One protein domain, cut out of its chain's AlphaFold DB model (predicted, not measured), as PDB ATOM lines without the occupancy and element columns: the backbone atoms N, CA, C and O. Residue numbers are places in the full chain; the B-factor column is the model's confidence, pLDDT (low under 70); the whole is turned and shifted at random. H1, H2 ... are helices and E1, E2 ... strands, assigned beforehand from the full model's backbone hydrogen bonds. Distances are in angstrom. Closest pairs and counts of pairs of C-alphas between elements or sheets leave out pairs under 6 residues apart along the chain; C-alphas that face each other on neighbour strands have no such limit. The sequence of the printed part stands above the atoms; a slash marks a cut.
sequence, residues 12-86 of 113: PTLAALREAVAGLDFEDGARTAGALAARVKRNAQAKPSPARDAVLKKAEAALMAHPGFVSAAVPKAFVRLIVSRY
ATOM      1  N   PRO A  12     144.998  86.521 110.085       90.31
ATOM      2  CA  PRO A  12     145.479  86.367 108.713       90.31
ATOM      3  C   PRO A  12     145.747  84.905 108.335       90.31
ATOM      4  O   PRO A  12     145.370  84.484 107.238       90.31
ATOM      5  N   THR A  13     146.307  84.088 109.232       89.06
ATOM      6  CA  THR A  13     146.472  82.648 108.982       89.06
ATOM      7  C   THR A  13     145.131  81.956 108.773       89.06
ATOM      8  O   THR A  13     145.007  81.116 107.878       89.06
ATOM      9  N   LEU A  14     144.116  82.312 109.564       91.06
ATOM     10  CA  LEU A  14     142.774  81.764 109.417       91.06
ATOM     11  C   LEU A  14     142.144  82.155 108.075       91.06
ATOM     12  O   LEU A  14     141.513  81.311 107.440       91.06
ATOM     13  N   ALA A  15     142.323  83.400 107.628       90.94
ATOM     14  CA  ALA A  15     141.849  83.851 106.322       90.94
ATOM     15  C   ALA A  15     142.520  83.067 105.183       90.94
ATOM     16  O   ALA A  15     141.828  82.491 104.346       90.94
ATOM     17  N   ALA A  16     143.847  82.930 105.213       89.94
ATOM     18  CA  ALA A  16     144.587  82.163 104.210       89.94
ATOM     19  C   ALA A  16     144.167  80.681 104.169       89.94
ATOM     20  O   ALA A  16     144.031  80.095 103.097       89.94
ATOM     21  N   LEU A  17     143.928  80.067 105.333       89.75
ATOM     22  CA  LEU A  17     143.418  78.697 105.415       89.75
ATOM     23  C   LEU A  17     142.004  78.574 104.839       89.75
ATOM     24  O   LEU A  17     141.705  77.580 104.183       89.75
ATOM     25  N   ARG A  18     141.137  79.565 105.066       90.00
ATOM     26  CA  ARG A  18     139.780  79.585 104.504       90.00
ATOM     27  C   ARG A  18     139.800  79.664 102.982       90.00
ATOM     28  O   ARG A  18     139.093  78.881 102.359       90.00
ATOM     29  N   GLU A  19     140.635  80.523 102.408       90.12
ATOM     30  CA  GLU A  19     140.820  80.620 100.953       90.12
ATOM     31  C   GLU A  19     141.356  79.308 100.365       90.12
ATOM     32  O   GLU A  19     140.796  78.764  99.414       90.12
ATOM     33  N   ALA A  20     142.382  78.726 100.997       88.75
ATOM     34  CA  ALA A  20     142.937  77.445 100.569       88.75
ATOM     35  C   ALA A  20     141.891  76.319 100.603       88.75
ATOM     36  O   ALA A  20     141.861  75.482  99.707       88.75
ATOM     37  N   VAL A  21     141.020  76.303 101.618       89.00
ATOM     38  CA  VAL A  21     139.924  75.331 101.737       89.00
ATOM     39  C   VAL A  21     138.805  75.601 100.731       89.00
ATOM     40  O   VAL A  21     138.208  74.647 100.237       89.00
ATOM     41  N   ALA A  22     138.514  76.864 100.416       86.44
ATOM     42  CA  ALA A  22     137.498  77.236  99.434       86.44
ATOM     43  C   ALA A  22     137.847  76.736  98.025       86.44
ATOM     44  O   ALA A  22     136.946  76.340  97.288       86.44
ATOM     45  N   GLY A  23     139.139  76.687  97.689       84.50
ATOM     46  CA  GLY A  23     139.643  76.149  96.423       84.50
ATOM     47  C   GLY A  23     139.748  74.621  96.341       84.50
ATOM     48  O   GLY A  23     140.205  74.113  95.321       84.50
ATOM     49  N   LEU A  24     139.380  73.868  97.386       87.12
ATOM     50  CA  LEU A  24     139.432  72.402  97.350       87.12
ATOM     51  C   LEU A  24     138.216  71.800  96.644       87.12
ATOM     52  O   LEU A  24     137.085  72.261  96.802       87.12
ATOM     53  N   ASP A  25     138.438  70.673  95.971       84.81
ATOM     54  CA  ASP A  25     137.356  69.843  95.453       84.81
ATOM     55  C   ASP A  25     136.695  69.040  96.576       84.81
ATOM     56  O   ASP A  25     137.340  68.246  97.271       84.81
ATOM     57  N   PHE A  26     135.380  69.199  96.718       80.94
ATOM     58  CA  PHE A  26     134.575  68.451  97.679       80.94
ATOM     59  C   PHE A  26     133.728  67.389  96.973       80.94
ATOM     60  O   PHE A  26     133.072  67.663  95.972       80.94
ATOM     61  N   GLU A  27     133.711  66.179  97.523       76.94
ATOM     62  CA  GLU A  27     132.825  65.090  97.109       76.94
ATOM     63  C   GLU A  27     131.741  64.867  98.163       76.94
ATOM     64  O   GLU A  27     131.970  65.077  99.357       76.94
ATOM     65  N   ASP A  28     130.555  64.431  97.741       67.94
ATOM     66  CA  ASP A  28     129.491  64.077  98.675       67.94
ATOM     67  C   ASP A  28     129.931  62.898  99.562       67.94
ATOM     68  O   ASP A  28     130.202  61.784  99.097       67.94
ATOM     69  N   GLY A  29     129.990  63.150 100.871       58.72
ATOM     70  CA  GLY A  29     130.363  62.182 101.894       58.72
ATOM     71  C   GLY A  29     129.391  61.005 102.017       58.72
ATOM     72  O   GLY A  29     129.703  60.063 102.760       58.72
ATOM     73  N   ALA A  30     128.262  61.030 101.296       55.03
ATOM     74  CA  ALA A  30     127.340  59.913 101.125       55.03
ATOM     75  C   ALA A  30     128.000  58.678 100.480       55.03
ATOM     76  O   ALA A  30     127.645  57.557 100.839       55.03
ATOM     77  N   ARG A  31     129.007  58.854  99.604       49.78
ATOM     78  CA  ARG A  31     129.739  57.735  98.962       49.78
ATOM     79  C   ARG A  31     130.661  56.969  99.914       49.78
ATOM     80  O   ARG A  31     130.983  55.816  99.652       49.78
ATOM     81  N   THR A  32     131.084  57.581 101.019       49.66
ATOM     82  CA  THR A  32     132.069  57.005 101.958       49.66
ATOM     83  C   THR A  32     131.434  56.422 103.226       49.66
ATOM     84  O   THR A  32     132.141  56.080 104.174       49.66
ATOM     85  N   ALA A  33     130.103  56.350 103.297       45.12
ATOM     86  CA  ALA A  33     129.372  55.886 104.470       45.12
ATOM     87  C   ALA A  33     128.595  54.598 104.152       45.12
ATOM     88  O   ALA A  33     127.951  54.503 103.111       45.12
ATOM     89  N   GLY A  34     128.630  53.611 105.056       49.44
ATOM     90  CA  GLY A  34     127.818  52.394 104.927       49.44
ATOM     91  C   GLY A  34     126.323  52.711 104.765       49.44
ATOM     92  O   GLY A  34     125.862  53.765 105.205       49.44
ATOM     93  N   ALA A  35     125.560  51.797 104.156       50.44
ATOM     94  CA  ALA A  35     124.200  52.020 103.635       50.44
ATOM     95  C   ALA A  35     123.201  52.726 104.586       50.44
ATOM     96  O   ALA A  35     122.318  53.448 104.124       50.44
ATOM     97  N   LEU A  36     123.343  52.579 105.911       48.22
ATOM     98  CA  LEU A  36     122.508  53.285 106.896       48.22
ATOM     99  C   LEU A  36     122.883  54.767 107.101       48.22
ATOM    100  O   LEU A  36     122.009  55.583 107.385       48.22
ATOM    101  N   ALA A  37     124.159  55.130 106.970       47.78
ATOM    102  CA  ALA A  37     124.676  56.470 107.255       47.78
ATOM    103  C   ALA A  37     124.621  57.410 106.038       47.78
ATOM    104  O   ALA A  37     124.556  58.627 106.213       47.78
ATOM    105  N   ALA A  38     124.553  56.866 104.818       51.09
ATOM    106  CA  ALA A  38     124.372  57.644 103.590       51.09
ATOM    107  C   ALA A  38     123.058  58.454 103.576       51.09
ATOM    108  O   ALA A  38     123.003  59.539 103.011       51.09
ATOM    109  N   ARG A  39     122.002  57.976 104.256       47.28
ATOM    110  CA  ARG A  39     120.688  58.653 104.294       47.28
ATOM    111  C   ARG A  39     120.668  59.941 105.126       47.28
ATOM    112  O   ARG A  39     119.758  60.748 104.957       47.28
ATOM    113  N   VAL A  40     121.634  60.123 106.028       51.50
ATOM    114  CA  VAL A  40     121.677  61.247 106.986       51.50
ATOM    115  C   VAL A  40     122.950  62.087 106.883       51.50
ATOM    116  O   VAL A  40     122.955  63.245 107.299       51.50
ATOM    117  N   LYS A  41     124.028  61.541 106.309       57.38
ATOM    118  CA  LYS A  41     125.302  62.233 106.128       57.38
ATOM    119  C   LYS A  41     125.238  63.114 104.879       57.38
ATOM    120  O   LYS A  41     125.625  62.704 103.796       57.38
ATOM    121  N   ARG A  42     124.738  64.335 105.054       61.72
ATOM    122  CA  ARG A  42     124.778  65.391 104.037       61.72
ATOM    123  C   ARG A  42     125.930  66.354 104.346       61.72
ATOM    124  O   ARG A  42     125.720  67.471 104.809       61.72
ATOM    125  N   ASN A  43     127.161  65.889 104.181       69.31
ATOM    126  CA  ASN A  43     128.347  66.734 104.272       69.31
ATOM    127  C   ASN A  43     129.249  66.471 103.069       69.31
ATOM    128  O   ASN A  43     129.390  65.335 102.624       69.31
ATOM    129  N   ALA A  44     129.854  67.529 102.541       79.12
ATOM    130  CA  ALA A  44     130.819  67.387 101.465       79.12
ATOM    131  C   ALA A  44     132.207  67.231 102.098       79.12
ATOM    132  O   ALA A  44     132.575  68.010 102.980       79.12
ATOM    133  N   GLN A  45     132.965  66.211 101.709       83.44
ATOM    134  CA  GLN A  45     134.308  65.950 102.223       83.44
ATOM    135  C   GLN A  45     135.335  66.277 101.144       83.44
ATOM    136  O   GLN A  45     135.137  65.942  99.978       83.44
ATOM    137  N   ALA A  46     136.423  66.947 101.521       82.69
ATOM    138  CA  ALA A  46     137.473  67.281 100.566       82.69
ATOM    139  C   ALA A  46     138.111  66.001 100.008       82.69
ATOM    140  O   ALA A  46     138.494  65.106 100.776       82.69
ATOM    141  N   LYS A  47     138.253  65.924  98.684       85.00
ATOM    142  CA  LYS A  47     138.953  64.820  98.026       85.00
ATOM    143  C   LYS A  47     140.429  64.805  98.442       85.00
ATOM    144  O   LYS A  47     141.002  65.864  98.725       85.00
ATOM    145  N   PRO A  48     141.071  63.623  98.498       83.75
ATOM    146  CA  PRO A  48     142.518  63.539  98.663       83.75
ATOM    147  C   PRO A  48     143.217  64.375  97.586       83.75
ATOM    148  O   PRO A  48     143.033  64.140  96.396       83.75
ATOM    149  N   SER A  49     143.977  65.379  98.012       86.19
ATOM    150  CA  SER A  49     144.760  66.249  97.138       86.19
ATOM    151  C   SER A  49     145.954  66.805  97.919       86.19
ATOM    152  O   SER A  49     145.845  66.985  99.138       86.19
ATOM    153  N   PRO A  50     147.072  67.142  97.252       87.12
ATOM    154  CA  PRO A  50     148.225  67.742  97.924       87.12
ATOM    155  C   PRO A  50     147.873  69.037  98.671       87.12
ATOM    156  O   PRO A  50     148.383  69.288  99.761       87.12
ATOM    157  N   ALA A  51     146.953  69.834  98.115       87.12
ATOM    158  CA  ALA A  51     146.465  71.062  98.737       87.12
ATOM    159  C   ALA A  51     145.688  70.783 100.036       87.12
ATOM    160  O   ALA A  51     145.937  71.427 101.057       87.12
ATOM    161  N   ARG A  52     144.802  69.776 100.037       89.81
ATOM    162  CA  ARG A  52     144.105  69.325 101.253       89.81
ATOM    163  C   ARG A  52     145.110  68.877 102.314       89.81
ATOM    164  O   ARG A  52     144.981  69.258 103.475       89.81
ATOM    165  N   ASP A  53     146.098  68.078 101.931       88.25
ATOM    166  CA  ASP A  53     147.073  67.534 102.877       88.25
ATOM    167  C   ASP A  53     147.952  68.636 103.481       88.25
ATOM    168  O   ASP A  53     148.261  68.589 104.671       88.25
ATOM    169  N   ALA A  54     148.295  69.672 102.709       89.25
ATOM    170  CA  ALA A  54     149.002  70.847 103.216       89.25
ATOM    171  C   ALA A  54     148.180  71.611 104.271       89.25
ATOM    172  O   ALA A  54     148.705  71.963 105.330       89.25
ATOM    173  N   VAL A  55     146.880  71.813 104.023       90.06
ATOM    174  CA  VAL A  55     145.956  72.426 104.994       90.06
ATOM    175  C   VAL A  55     145.890  71.600 106.280       90.06
ATOM    176  O   VAL A  55     145.990  72.150 107.378       90.06
ATOM    177  N   LEU A  56     145.761  70.277 106.157       91.00
ATOM    178  CA  LEU A  56     145.685  69.377 107.307       91.00
ATOM    179  C   LEU A  56     146.977  69.365 108.124       91.00
ATOM    180  O   LEU A  56     146.909  69.470 109.345       91.00
ATOM    181  N   LYS A  57     148.141  69.322 107.467       90.62
ATOM    182  CA  LYS A  57     149.447  69.409 108.137       90.62
ATOM    183  C   LYS A  57     149.615  70.721 108.896       90.62
ATOM    184  O   LYS A  57     150.133  70.722 110.008       90.62
ATOM    185  N   LYS A  58     149.152  71.840 108.331       90.69
ATOM    186  CA  LYS A  58     149.199  73.139 109.016       90.69
ATOM    187  C   LYS A  58     148.315  73.151 110.266       90.69
ATOM    188  O   LYS A  58     148.723  73.687 111.292       90.69
ATOM    189  N   ALA A  59     147.140  72.525 110.205       90.31
ATOM    190  CA  ALA A  59     146.272  72.372 111.370       90.31
ATOM    191  C   ALA A  59     146.852  71.436 112.433       90.31
ATOM    192  O   ALA A  59     146.780  71.739 113.622       90.31
ATOM    193  N   GLU A  60     147.468  70.335 112.013       90.19
ATOM    194  CA  GLU A  60     148.163  69.407 112.901       90.19
ATOM    195  C   GLU A  60     149.308  70.095 113.653       90.19
ATOM    196  O   GLU A  60     149.377  70.019 114.878       90.19
ATOM    197  N   ALA A  61     150.154  70.836 112.932       89.94
ATOM    198  CA  ALA A  61     151.255  71.589 113.520       89.94
ATOM    199  C   ALA A  61     150.759  72.636 114.530       89.94
ATOM    200  O   ALA A  61     151.317  72.748 115.619       89.94
ATOM    201  N   ALA A  62     149.680  73.359 114.210       90.19
ATOM    202  CA  ALA A  62     149.091  74.340 115.119       90.19
ATOM    203  C   ALA A  62     148.532  73.693 116.398       90.19
ATOM    204  O   ALA A  62     148.732  74.217 117.491       90.19
ATOM    205  N   LEU A  63     147.874  72.534 116.286       88.94
ATOM    206  CA  LEU A  63     147.371  71.791 117.445       88.94
ATOM    207  C   LEU A  63     148.510  71.282 118.329       88.94
ATOM    208  O   LEU A  63     148.460  71.459 119.542       88.94
ATOM    209  N   MET A  64     149.553  70.700 117.735       87.88
ATOM    210  CA  MET A  64     150.719  70.208 118.479       87.88
ATOM    211  C   MET A  64     151.524  71.333 119.137       87.88
ATOM    212  O   MET A  64     152.108  71.117 120.194       87.88
ATOM    213  N   ALA A  65     151.537  72.531 118.550       89.06
ATOM    214  CA  ALA A  65     152.179  73.704 119.137       89.06
ATOM    215  C   ALA A  65     151.359  74.338 120.276       89.06
ATOM    216  O   ALA A  65     151.904  75.107 121.067       89.06
ATOM    217  N   HIS A  66     150.058  74.043 120.379       88.56
ATOM    218  CA  HIS A  66     149.192  74.675 121.366       88.56
ATOM    219  C   HIS A  66     149.332  73.998 122.745       88.56
ATOM    220  O   HIS A  66     148.880  72.859 122.918       88.56
ATOM    221  N   PRO A  67     149.843  74.691 123.783       84.00
ATOM    222  CA  PRO A  67     150.120  74.075 125.085       84.00
ATOM    223  C   PRO A  67     148.858  73.498 125.741       84.00
ATOM    224  O   PRO A  67     148.871  72.376 126.239       84.00
ATOM    225  N   GLY A  68     147.724  74.203 125.640       85.56
ATOM    226  CA  GLY A  68     146.437  73.712 126.150       85.56
ATOM    227  C   GLY A  68     145.924  72.439 125.462       85.56
ATOM    228  O   GLY A  68     145.209  71.662 126.084       85.56
ATOM    229  N   PHE A  69     146.310  72.181 124.205       85.81
ATOM    230  CA  PHE A  69     145.935  70.941 123.522       85.81
ATOM    231  C   PHE A  69     146.807  69.783 124.000       85.81
ATOM    232  O   PHE A  69     146.285  68.731 124.360       85.81
ATOM    233  N   VAL A  70     148.124  69.992 124.065       86.94
ATOM    234  CA  VAL A  70     149.081  68.965 124.495       86.94
ATOM    235  C   VAL A  70     148.806  68.522 125.931       86.94
ATOM    236  O   VAL A  70     148.746  67.322 126.193       86.94
ATOM    237  N   SER A  71     148.554  69.462 126.846       85.81
ATOM    238  CA  SER A  71     148.253  69.145 128.247       85.81
ATOM    239  C   SER A  71     146.903  68.451 128.439       85.81
ATOM    240  O   SER A  71     146.776  67.618 129.330       85.81
ATOM    241  N   ALA A  72     145.894  68.776 127.622       86.19
ATOM    242  CA  ALA A  72     144.555  68.205 127.767       86.19
ATOM    243  C   ALA A  72     144.388  66.857 127.047       86.19
ATOM    244  O   ALA A  72     143.682  65.981 127.544       86.19
ATOM    245  N   ALA A  73     144.992  66.698 125.865       83.31
ATOM    246  CA  ALA A  73     144.770  65.548 124.990       83.31
ATOM    247  C   ALA A  73     145.901  64.509 125.022       83.31
ATOM    248  O   ALA A  73     145.660  63.375 124.614       83.31
ATOM    249  N   VAL A  74     147.109  64.881 125.472       83.62
ATOM    250  CA  VAL A  74     148.322  64.034 125.515       83.62
ATOM    251  C   VAL A  74     148.463  63.159 124.248       83.62
ATOM    252  O   VAL A  74     148.419  61.927 124.308       83.62
ATOM    253  N   PRO A  75     148.545  63.781 123.057       78.94
ATOM    254  CA  PRO A  75     148.404  63.068 121.792       78.94
ATOM    255  C   PRO A  75     149.633  62.201 121.473       78.94
ATOM    256  O   PRO A  75     150.762  62.681 121.479       78.94
ATOM    257  N   LYS A  76     149.407  60.927 121.114       81.31
ATOM    258  CA  LYS A  76     150.449  60.028 120.568       81.31
ATOM    259  C   LYS A  76     150.564  60.111 119.040       81.31
ATOM    260  O   LYS A  76     151.663  60.040 118.508       81.31
ATOM    261  N   ALA A  77     149.431  60.210 118.344       80.00
ATOM    262  CA  ALA A  77     149.333  60.391 116.895       80.00
ATOM    263  C   ALA A  77     147.904  60.809 116.511       80.00
ATOM    264  O   ALA A  77     146.946  60.458 117.209       80.00
ATOM    265  N   PHE A  78     147.740  61.494 115.378       83.38
ATOM    266  CA  PHE A  78     146.423  61.751 114.794       83.38
ATOM    267  C   PHE A  78     145.987  60.565 113.931       83.38
ATOM    268  O   PHE A  78     146.721  60.123 113.056       83.38
ATOM    269  N   VAL A  79     144.773  60.049 114.162       75.94
ATOM    270  CA  VAL A  79     144.275  58.870 113.431       75.94
ATOM    271  C   VAL A  79     144.043  59.209 111.961       75.94
ATOM    272  O   VAL A  79     144.650  58.588 111.101       75.94
ATOM    273  N   ARG A  80     143.169  60.183 111.667       80.75
ATOM    274  CA  ARG A  80     142.908  60.733 110.324       80.75
ATOM    275  C   ARG A  80     142.254  62.107 110.463       80.75
ATOM    276  O   ARG A  80     141.182  62.206 111.055       80.75
ATOM    277  N   LEU A  81     142.859  63.142 109.883       85.06
ATOM    278  CA  LEU A  81     142.233  64.462 109.785       85.06
ATOM    279  C   LEU A  81     141.426  64.574 108.484       85.06
ATOM    280  O   LEU A  81     141.852  64.128 107.416       85.06
ATOM    281  N   ILE A  82     140.237  65.167 108.570       86.38
ATOM    282  CA  ILE A  82     139.316  65.338 107.442       86.38
ATOM    283  C   ILE A  82     138.828  66.781 107.381       86.38
ATOM    284  O   ILE A  82     138.565  67.397 108.410       86.38
ATOM    285  N   VAL A  83     138.663  67.300 106.167       86.94
ATOM    286  CA  VAL A  83     138.016  68.594 105.929       86.94
ATOM    287  C   VAL A  83     136.602  68.307 105.448       86.94
ATOM    288  O   VAL A  83     136.411  67.581 104.473       86.94
ATOM    289  N   SER A  84     135.611  68.824 106.171       85.56
ATOM    290  CA  SER A  84     134.193  68.654 105.845       85.56
ATOM    291  C   SER A  84     133.519  70.017 105.752       85.56
ATOM    292  O   SER A  84     133.755  70.881 106.595       85.56
ATOM    293  N   ARG A  85     132.662  70.190 104.748       83.94
ATOM    294  CA  ARG A  85     131.848  71.382 104.523       83.94
ATOM    295  C   ARG A  85     130.377  71.054 104.761       83.94
ATOM    296  O   ARG A  85     129.891  70.002 104.339       83.94
ATOM    297  N   TYR A  86     129.686  71.977 105.419       81.94
ATOM    298  CA  TYR A  86     128.250  71.922 105.678       81.94
ATOM    299  C   TYR A  86     127.600  73.157 105.058       81.94
ATOM    300  O   TYR A  86     128.114  74.263 105.217       81.94
TER     301      TYR A  86
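Overview. This is residues 12 to 86 of the 113 residues of an uncharacterized protein of Rhodobacterales bacterium 32-66-9 (UniProt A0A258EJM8). Helices H1 and H3 run opposite ways as a splayed pair, with a tiny two-stranded sheet and a low-confidence loop at one end and H4 making a corner at the other, where residues 65 to 72 stick out. The tail, residues 74 to 86, folds back to E2. The 75 printed residues, mostly helix by class, run H1, E1, H2, E2, H3, H4; the sheet is antiparallel. The whole is loose, radius of gyration of the C-alphas 14.5 A, spanning 40 by 27 by 19 A.

Along the chain. H1 is residues 12 to 22, 15.3 A, from C-alpha 12 at (145.479, 86.367, 108.713). E1 is 26 to 28, H2 29 to 32, E2 44 to 46. H3 is 50 to 65, 22.4 A. H4 is 67 to 73, ending at (144.770, 65.548, 124.990).

Arrangement. H1 touches H3, with residues 51 to 55 of H3 alone; the closest C-alphas, Leu 17 and Val 55, are 6.8 A apart, at a shallow tilt of 33 degrees, only just short of steep. N 27 and O 45 of E1 and E2 are 2.8 A apart, within hydrogen-bond range. H3 and H4 only just touch, only at the corner, closest C-alphas Leu 63 and Phe 69, 6.3 A, about perpendicular at 82 degrees. H2 touches no helix. In H1, H3 and H4 every O i to N i+4 pair is within hydrogen-bond range; H2 is too short for one.

Size, cuts and confidence. The printed part has no cut. The link H2 to E2 is long, 11 residues. Residues 28 to 43 have pLDDT under 70.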